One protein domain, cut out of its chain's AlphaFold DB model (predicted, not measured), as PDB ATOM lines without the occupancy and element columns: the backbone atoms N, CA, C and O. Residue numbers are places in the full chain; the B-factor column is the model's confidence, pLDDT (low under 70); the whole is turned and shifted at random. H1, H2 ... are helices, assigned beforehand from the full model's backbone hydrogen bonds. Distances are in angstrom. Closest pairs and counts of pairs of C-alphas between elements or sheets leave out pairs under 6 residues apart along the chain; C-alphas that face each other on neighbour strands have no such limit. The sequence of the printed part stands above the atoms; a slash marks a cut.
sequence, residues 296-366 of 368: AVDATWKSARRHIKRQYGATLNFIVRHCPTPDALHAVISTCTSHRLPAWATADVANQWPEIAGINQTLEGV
ATOM      1  N   ALA A 296     250.096 158.264  91.358       66.50
ATOM      2  CA  ALA A 296     248.773 158.734  91.760       66.50
ATOM      3  C   ALA A 296     248.553 160.212  91.437       66.50
ATOM      4  O   ALA A 296     247.433 160.585  91.068       66.50
ATOM      5  N   VAL A 297     249.598 161.035  91.536       70.06
ATOM      6  CA  VAL A 297     249.566 162.438  91.100       70.06
ATOM      7  C   VAL A 297     249.303 162.507  89.589       70.06
ATOM      8  O   VAL A 297     248.315 163.110  89.162       70.06
ATOM      9  N   ASP A 298     250.068 161.757  88.791       71.50
ATOM     10  CA  ASP A 298     249.893 161.659  87.335       71.50
ATOM     11  C   ASP A 298     248.503 161.145  86.936       71.50
ATOM     12  O   ASP A 298     247.877 161.636  85.992       71.50
ATOM     13  N   ALA A 299     247.989 160.135  87.641       73.44
ATOM     14  CA  ALA A 299     246.655 159.603  87.389       73.44
ATOM     15  C   ALA A 299     245.561 160.642  87.689       73.44
ATOM     16  O   ALA A 299     244.610 160.777  86.911       73.44
ATOM     17  N   THR A 300     245.710 161.396  88.783       78.88
ATOM     18  CA  THR A 300     244.792 162.485  89.160       78.88
ATOM     19  C   THR A 300     244.734 163.540  88.059       78.88
ATOM     20  O   THR A 300     243.645 163.942  87.647       78.88
ATOM     21  N   TRP A 301     245.882 163.892  87.484       76.00
ATOM     22  CA  TRP A 301     245.955 164.799  86.342       76.00
ATOM     23  C   TRP A 301     245.319 164.270  85.078       76.00
ATOM     24  O   TRP A 301     244.481 164.942  84.482       76.00
ATOM     25  N   LYS A 302     245.686 163.053  84.664       80.38
ATOM     26  CA  LYS A 302     245.107 162.420  83.475       80.38
ATOM     27  C   LYS A 302     243.584 162.410  83.570       80.38
ATOM     28  O   LYS A 302     242.916 162.624  82.558       80.38
ATOM     29  N   SER A 303     243.048 162.206  84.774       83.56
ATOM     30  CA  SER A 303     241.622 162.337  85.061       83.56
ATOM     31  C   SER A 303     241.130 163.784  84.924       83.56
ATOM     32  O   SER A 303     240.246 164.043  84.108       83.56
ATOM     33  N   ALA A 304     241.728 164.746  85.634       83.56
ATOM     34  CA  ALA A 304     241.336 166.158  85.588       83.56
ATOM     35  C   ALA A 304     241.379 166.741  84.161       83.56
ATOM     36  O   ALA A 304     240.390 167.301  83.690       83.56
ATOM     37  N   ARG A 305     242.466 166.512  83.414       82.50
ATOM     38  CA  ARG A 305     242.622 166.913  82.007       82.50
ATOM     39  C   ARG A 305     241.563 166.284  81.111       82.50
ATOM     40  O   ARG A 305     241.014 166.940  80.230       82.50
ATOM     41  N   ARG A 306     241.261 165.001  81.325       86.44
ATOM     42  CA  ARG A 306     240.201 164.301  80.592       86.44
ATOM     43  C   ARG A 306     238.836 164.926  80.872       86.44
ATOM     44  O   ARG A 306     238.065 165.074  79.930       86.44
ATOM     45  N   HIS A 307     238.549 165.308  82.116       89.25
ATOM     46  CA  HIS A 307     237.316 166.011  82.471       89.25
ATOM     47  C   HIS A 307     237.242 167.393  81.821       89.25
ATOM     48  O   HIS A 307     236.251 167.667  81.152       89.25
ATOM     49  N   ILE A 308     238.304 168.202  81.907       89.38
ATOM     50  CA  ILE A 308     238.386 169.517  81.250       89.38
ATOM     51  C   ILE A 308     238.154 169.380  79.742       89.38
ATOM     52  O   ILE A 308     237.267 170.029  79.192       89.38
ATOM     53  N   LYS A 309     238.882 168.476  79.074       88.81
ATOM     54  CA  LYS A 309     238.748 168.245  77.628       88.81
ATOM     55  C   LYS A 309     237.333 167.810  77.238       88.81
ATOM     56  O   LYS A 309     236.839 168.243  76.204       88.81
ATOM     57  N   ARG A 310     236.692 166.948  78.033       89.88
ATOM     58  CA  ARG A 310     235.349 166.425  77.733       89.88
ATOM     59  C   ARG A 310     234.237 167.429  78.011       89.88
ATOM     60  O   ARG A 310     233.346 167.554  77.185       89.88
ATOM     61  N   GLN A 311     234.267 168.090  79.164       93.38
ATOM     62  CA  GLN A 311     233.182 168.972  79.600       93.38
ATOM     63  C   GLN A 311     233.299 170.369  78.992       93.38
ATOM     64  O   GLN A 311     232.288 170.960  78.635       93.38
ATOM     65  N   TYR A 312     234.525 170.876  78.835       93.31
ATOM     66  CA  TYR A 312     234.768 172.272  78.469       93.31
ATOM     67  C   TYR A 312     235.701 172.440  77.268       93.31
ATOM     68  O   TYR A 312     235.929 173.562  76.834       93.31
ATOM     69  N   GLY A 313     236.235 171.361  76.687       91.56
ATOM     70  CA  GLY A 313     237.237 171.453  75.621       91.56
ATOM     71  C   GLY A 313     236.752 172.186  74.368       91.56
ATOM     72  O   GLY A 313     237.509 172.964  73.794       91.56
ATOM     73  N   ALA A 314     235.494 171.987  73.965       94.25
ATOM     74  CA  ALA A 314     234.907 172.707  72.832       94.25
ATOM     75  C   ALA A 314     234.809 174.218  73.110       94.25
ATOM     76  O   ALA A 314     235.215 175.025  72.275       94.25
ATOM     77  N   THR A 315     234.354 174.592  74.307       93.94
ATOM     78  CA  THR A 315     234.258 175.986  74.761       93.94
ATOM     79  C   THR A 315     235.633 176.638  74.890       93.94
ATOM     80  O   THR A 315     235.834 177.748  74.410       93.94
ATOM     81  N   LEU A 316     236.613 175.937  75.467       92.25
ATOM     82  CA  LEU A 316     237.991 176.423  75.556       92.25
ATOM     83  C   LEU A 316     238.592 176.645  74.162       92.25
ATOM     84  O   LEU A 316     239.218 177.670  73.924       92.25
ATOM     85  N   ASN A 317     238.354 175.735  73.214       93.31
ATOM     86  CA  ASN A 317     238.796 175.910  71.830       93.31
ATOM     87  C   ASN A 317     238.105 177.102  71.144       93.31
ATOM     88  O   ASN A 317     238.739 177.804  70.361       93.31
ATOM     89  N   PHE A 318     236.828 177.363  71.446       94.88
ATOM     90  CA  PHE A 318     236.149 178.576  70.987       94.88
ATOM     91  C   PHE A 318     236.844 179.839  71.517       94.88
ATOM     92  O   PHE A 318     237.160 180.716  70.717       94.88
ATOM     93  N   ILE A 319     237.153 179.898  72.819       93.56
ATOM     94  CA  ILE A 319     237.870 181.028  73.436       93.56
ATOM     95  C   ILE A 319     239.237 181.227  72.773       93.56
ATOM     96  O   ILE A 319     239.539 182.327  72.319       93.56
ATOM     97  N   VAL A 320     240.031 180.157  72.643       92.06
ATOM     98  CA  VAL A 320     241.370 180.204  72.029       92.06
ATOM     99  C   VAL A 320     241.326 180.738  70.596       92.06
ATOM    100  O   VAL A 320     242.184 181.523  70.211       92.06
ATOM    101  N   ARG A 321     240.315 180.370  69.798       93.88
ATOM    102  CA  ARG A 321     240.190 180.847  68.407       93.88
ATOM    103  C   ARG A 321     239.806 182.321  68.282       93.88
ATOM    104  O   ARG A 321     240.080 182.912  67.244       93.88
ATOM    105  N   HIS A 322     239.166 182.893  69.299       93.38
ATOM    106  CA  HIS A 322     238.661 184.270  69.274       93.38
ATOM    107  C   HIS A 322     239.471 185.228  70.159       93.38
ATOM    108  O   HIS A 322     239.199 186.425  70.164       93.38
ATOM    109  N   CYS A 323     240.484 184.724  70.870       93.62
ATOM    110  CA  CYS A 323     241.439 185.513  71.645       93.62
ATOM    111  C   CYS A 323     242.841 185.353  71.028       93.62
ATOM    112  O   CYS A 323     243.592 184.476  71.453       93.62
ATOM    113  N   PRO A 324     243.195 186.147  69.998       86.06
ATOM    114  CA  PRO A 324     244.393 185.908  69.186       86.06
ATOM    115  C   PRO A 324     245.706 186.278  69.888       86.06
ATOM    116  O   PRO A 324     246.764 185.815  69.467       86.06
ATOM    117  N   THR A 325     245.662 187.104  70.939       92.00
ATOM    118  CA  THR A 325     246.845 187.469  71.729       92.00
ATOM    119  C   THR A 325     246.872 186.713  73.061       92.00
ATOM    120  O   THR A 325     245.808 186.447  73.633       92.00
ATOM    121  N   PRO A 326     248.067 186.397  73.602       89.06
ATOM    122  CA  PRO A 326     248.201 185.781  74.923       89.06
ATOM    123  C   PRO A 326     247.495 186.574  76.030       89.06
ATOM    124  O   PRO A 326     246.817 185.978  76.863       89.06
ATOM    125  N   ASP A 327     247.575 187.905  75.990       91.50
ATOM    126  CA  ASP A 327     246.949 188.781  76.988       91.50
ATOM    127  C   ASP A 327     245.421 188.717  76.934       91.50
ATOM    128  O   ASP A 327     244.766 188.606  77.971       91.50
ATOM    129  N   ALA A 328     244.839 188.727  75.728       88.81
ATOM    130  CA  ALA A 328     243.395 188.589  75.554       88.81
ATOM    131  C   ALA A 328     242.915 187.206  76.012       88.81
ATOM    132  O   ALA A 328     241.893 187.092  76.689       88.81
ATOM    133  N   LEU A 329     243.673 186.154  75.686       92.06
ATOM    134  CA  LEU A 329     243.367 184.793  76.115       92.06
ATOM    135  C   LEU A 329     243.421 184.665  77.641       92.06
ATOM    136  O   LEU A 329     242.502 184.106  78.240       92.06
ATOM    137  N   HIS A 330     244.465 185.207  78.267       90.12
ATOM    138  CA  HIS A 330     244.615 185.223  79.717       90.12
ATOM    139  C   HIS A 330     243.477 185.999  80.388       90.12
ATOM    140  O   HIS A 330     242.856 185.485  81.320       90.12
ATOM    141  N   ALA A 331     243.145 187.191  79.879       90.88
ATOM    142  CA  ALA A 331     242.047 188.001  80.392       90.88
ATOM    143  C   ALA A 331     240.728 187.218  80.377       90.88
ATOM    144  O   ALA A 331     240.074 187.119  81.412       90.88
ATOM    145  N   VAL A 332     240.372 186.572  79.261       91.94
ATOM    146  CA  VAL A 332     239.126 185.795  79.175       91.94
ATOM    147  C   VAL A 332     239.171 184.543  80.053       91.94
ATOM    148  O   VAL A 332     238.244 184.323  80.830       91.94
ATOM    149  N   ILE A 333     240.245 183.745  80.006       90.12
ATOM    150  CA  ILE A 333     240.371 182.533  80.836       90.12
ATOM    151  C   ILE A 333     240.269 182.865  82.328       90.12
ATOM    152  O   ILE A 333     239.590 182.138  83.054       90.12
ATOM    153  N   SER A 334     240.871 183.970  82.778       88.88
ATOM    154  CA  SER A 334     240.838 184.378  84.187       88.88
ATOM    155  C   SER A 334     239.413 184.620  84.704       88.88
ATOM    156  O   SER A 334     239.114 184.312  85.858       88.88
ATOM    157  N   THR A 335     238.493 185.060  83.833       90.31
ATOM    158  CA  THR A 335     237.066 185.212  84.179       90.31
ATOM    159  C   THR A 335     236.325 183.880  84.316       90.31
ATOM    160  O   THR A 335     235.290 183.811  84.973       90.31
ATOM    161  N   CYS A 336     236.847 182.809  83.714       86.81
ATOM    162  CA  CYS A 336     236.260 181.469  83.749       86.81
ATOM    163  C   CYS A 336     236.851 180.578  84.855       86.81
ATOM    164  O   CYS A 336     236.351 179.475  85.089       86.81
ATOM    165  N   THR A 337     237.922 181.013  85.521       86.19
ATOM    166  CA  THR A 337     238.584 180.247  86.582       86.19
ATOM    167  C   THR A 337     238.029 180.570  87.964       86.19
ATOM    168  O   THR A 337     237.746 181.717  88.297       86.19
ATOM    169  N   SER A 338     237.911 179.545  88.809       83.56
ATOM    170  CA  SER A 338     237.609 179.724  90.229       83.56
ATOM    171  C   SER A 338     238.823 180.292  90.967       83.56
ATOM    172  O   SER A 338     239.946 179.847  90.742       83.56
ATOM    173  N   HIS A 339     238.585 181.181  91.934       81.50
ATOM    174  CA  HIS A 339     239.607 181.631  92.888       81.50
ATOM    175  C   HIS A 339     240.092 180.505  93.820       81.50
ATOM    176  O   HIS A 339     241.108 180.646  94.496       81.50
ATOM    177  N   ARG A 340     239.356 179.386  93.898       79.50
ATOM    178  CA  ARG A 340     239.708 178.224  94.724       79.50
ATOM    179  C   ARG A 340     240.363 177.148  93.882       79.50
ATOM    180  O   ARG A 340     239.761 176.654  92.926       79.50
ATOM    181  N   LEU A 341     241.541 176.715  94.317       79.00
ATOM    182  CA  LEU A 341     242.187 175.525  93.783       79.00
ATOM    183  C   LEU A 341     241.446 174.256  94.229       79.00
ATOM    184  O   LEU A 341     240.895 174.207  95.335       79.00
ATOM    185  N   PRO A 342     241.446 173.194  93.403       75.69
ATOM    186  CA  PRO A 342     241.016 171.881  93.855       75.69
ATOM    187  C   PRO A 342     241.820 171.445  95.084       75.69
ATOM    188  O   PRO A 342     243.032 171.622  95.126       75.69
ATOM    189  N   ALA A 343     241.177 170.779  96.044       70.00
ATOM    190  CA  ALA A 343     241.818 170.355  97.298       70.00
ATOM    191  C   ALA A 343     243.022 169.397  97.131       70.00
ATOM    192  O   ALA A 343     243.701 169.075  98.103       70.00
ATOM    193  N   TRP A 344     243.257 168.878  95.923       71.00
ATOM    194  CA  TRP A 344     244.408 168.036  95.588       71.00
ATOM    195  C   TRP A 344     245.568 168.805  94.935       71.00
ATOM    196  O   TRP A 344     246.653 168.244  94.833       71.00
ATOM    197  N   ALA A 345     245.361 170.047  94.493       69.62
ATOM    198  CA  ALA A 345     246.360 170.855  93.801       69.62
ATOM    199  C   ALA A 345     247.173 171.680  94.816       69.62
ATOM    200  O   ALA A 345     246.834 172.823  95.116       69.62
ATOM    201  N   THR A 346     248.218 171.074  95.384       69.94
ATOM    202  CA  THR A 346     249.208 171.759  96.236       69.94
ATOM    203  C   THR A 346     250.388 172.274  95.404       69.94
ATOM    204  O   THR A 346     250.582 171.835  94.271       69.94
ATOM    205  N   ALA A 347     251.199 173.180  95.961       64.25
ATOM    206  CA  ALA A 347     252.401 173.692  95.290       64.25
ATOM    207  C   ALA A 347     253.376 172.561  94.901       64.25
ATOM    208  O   ALA A 347     253.845 172.511  93.767       64.25
ATOM    209  N   ASP A 348     253.586 171.586  95.792       65.19
ATOM    210  CA  ASP A 348     254.422 170.411  95.505       65.19
ATOM    211  C   ASP A 348     253.868 169.561  94.358       65.19
ATOM    212  O   ASP A 348     254.622 169.078  93.515       65.19
ATOM    213  N   VAL A 349     252.541 169.407  94.288       66.94
ATOM    214  CA  VAL A 349     251.872 168.696  93.190       66.94
ATOM    215  C   VAL A 349     252.044 169.447  91.869       66.94
ATOM    216  O   VAL A 349     252.275 168.811  90.843       66.94
ATOM    217  N   ALA A 350     251.975 170.781  91.883       66.44
ATOM    218  CA  ALA A 350     252.192 171.605  90.695       66.44
ATOM    219  C   ALA A 350     253.646 171.532  90.187       66.44
ATOM    220  O   ALA A 350     253.865 171.453  88.980       66.44
ATOM    221  N   ASN A 351     254.630 171.484  91.090       66.12
ATOM    222  CA  ASN A 351     256.053 171.376  90.742       66.12
ATOM    223  C   ASN A 351     256.438 170.002  90.183       66.12
ATOM    224  O   ASN A 351     257.370 169.881  89.394       66.12
ATOM    225  N   GLN A 352     255.723 168.951  90.576       65.94
ATOM    226  CA  GLN A 352     255.938 167.597  90.061       65.94
ATOM    227  C   GLN A 352     255.262 167.365  88.704       65.94
ATOM    228  O   GLN A 352     255.324 166.257  88.169       65.94
ATOM    229  N   TRP A 353     254.605 168.386  88.148       69.31
ATOM    230  CA  TRP A 353     253.750 168.230  86.988       69.31
ATOM    231  C   TRP A 353     254.482 168.526  85.682       69.31
ATOM    232  O   TRP A 353     254.857 169.676  85.481       69.31
ATOM    233  N   PRO A 354     254.655 167.561  84.760       64.38
ATOM    234  CA  PRO A 354     255.548 167.729  83.612       64.38
ATOM    235  C   PRO A 354     255.236 168.956  82.752       64.38
ATOM    236  O   PRO A 354     256.144 169.670  82.342       64.38
ATOM    237  N   GLU A 355     253.954 169.234  82.503       66.38
ATOM    238  CA  GLU A 355     253.550 170.363  81.667       66.38
ATOM    239  C   GLU A 355     253.629 171.721  82.391       66.38
ATOM    240  O   GLU A 355     253.915 172.719  81.739       66.38
ATOM    241  N   ILE A 356     253.433 171.784  83.716       65.81
ATOM    242  CA  ILE A 356     253.592 173.038  84.487       65.81
ATOM    243  C   ILE A 356     255.067 173.289  84.802       65.81
ATOM    244  O   ILE A 356     255.565 174.389  84.592       65.81
ATOM    245  N   ALA A 357     255.784 172.257  85.243       60.59
ATOM    246  CA  ALA A 357     257.219 172.300  85.481       60.59
ATOM    247  C   ALA A 357     257.983 172.675  84.202       60.59
ATOM    248  O   ALA A 357     258.879 173.511  84.258       60.59
ATOM    249  N   GLY A 358     257.586 172.131  83.044       58.69
ATOM    250  CA  GLY A 358     258.184 172.475  81.752       58.69
ATOM    251  C   GLY A 358     257.926 173.921  81.315       58.69
ATOM    252  O   GLY A 358     258.833 174.560  80.785       58.69
ATOM    253  N   ILE A 359     256.726 174.465  81.571       58.72
ATOM    254  CA  ILE A 359     256.401 175.879  81.299       58.72
ATOM    255  C   ILE A 359     257.166 176.813  82.254       58.72
ATOM    256  O   ILE A 359     257.720 177.819  81.823       58.72
ATOM    257  N   ASN A 360     257.267 176.465  83.538       53.66
ATOM    258  CA  ASN A 360     257.992 177.278  84.519       53.66
ATOM    259  C   ASN A 360     259.508 177.296  84.249       53.66
ATOM    260  O   ASN A 360     260.127 178.352  84.326       53.66
ATOM    261  N   GLN A 361     260.095 176.166  83.838       51.06
ATOM    262  CA  GLN A 361     261.511 176.092  83.444       51.06
ATOM    263  C   GLN A 361     261.819 176.876  82.159       51.06
ATOM    264  O   GLN A 361     262.908 177.426  82.021       51.06
ATOM    265  N   THR A 362     260.871 176.958  81.218       50.69
ATOM    266  CA  THR A 362     261.042 177.775  80.002       50.69
ATOM    267  C   THR A 362     260.905 179.272  80.273       50.69
ATOM    268  O   THR A 362     261.529 180.057  79.569       50.69
ATOM    269  N   LEU A 363     260.160 179.677  81.306       46.97
ATOM    270  CA  LEU A 363     260.057 181.078  81.732       46.97
ATOM    271  C   LEU A 363     261.282 181.549  82.536       46.97
ATOM    272  O   LEU A 363     261.709 182.685  82.361       46.97
ATOM    273  N   GLU A 364     261.906 180.689  83.349       45.06
ATOM    274  CA  GLU A 364     263.173 181.019  84.034       45.06
ATOM    275  C   GLU A 364     264.369 181.119  83.066       45.06
ATOM    276  O   GLU A 364     265.325 181.844  83.336       45.06
ATOM    277  N   GLY A 365     264.303 180.444  81.913       40.75
ATOM    278  CA  GLY A 365     265.303 180.524  80.841       40.75
ATOM    279  C   GLY A 365     265.141 181.710  79.880       40.75
ATOM    280  O   GLY A 365     265.954 181.860  78.971       40.75
ATOM    281  N   VAL A 366     264.110 182.543  80.062       40.12
ATOM    282  CA  VAL A 366     263.875 183.770  79.284       40.12
ATOM    283  C   VAL A 366     263.810 184.944  80.258       40.12
ATOM    284  O   VAL A 366     262.752 185.481  80.573       40.12
TER     285      VAL A 366
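What this domain is: This is residues 296 to 366 of the 368 residues of the protein "Putative phage replication protein RstA" of Xanthomonas vesicatoria ATCC 35937 (UniProt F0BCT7). See an open frame: long H1 makes one side, the H2 and H3 hairpin turns off at its end, and a link crosses back to short H4 by H1's start, with H5 leading away. The printed part has 71 residues with five named helices, H1 to H5 in order, all helix. It is only just loose, close to compact: radius of gyration of the C-alphas 13.7 A, spans 35 by 34 by 20 A.

How they stand to each other: Start at H1, residues 296 to 311; it meets H2, residues 313 to 322, only through their link. H2 touches H3, residues 326 to 336, closest at C-alphas 320 and 329, 6.5 A, opposite ways at a steep tilt of 40 degrees. H4, residues 347 to 351, is close to H1 but not clearly touching: C-alphas 297 and 349, the closest, are 7.0 A apart. H4 and H5, residues 354 to 364, only just touch, only at the corner, with 3 pairs of C-alphas within 8 A, the closest 351 and 357, 5.5 A. Every O i to N i+4 pair is within hydrogen-bond range except in H3, 5 of 7.

Where its parts are: Find C-alpha 296 at (248.773, 158.734, 91.760); H1 runs 22.3 A to C-alpha 311. H5 ends at C-alpha 364, (263.173, 181.019, 84.034).

The domain as a whole: The printed part has no cut and no long link; pLDDT is under 70 at residues 296 and 345 to 366.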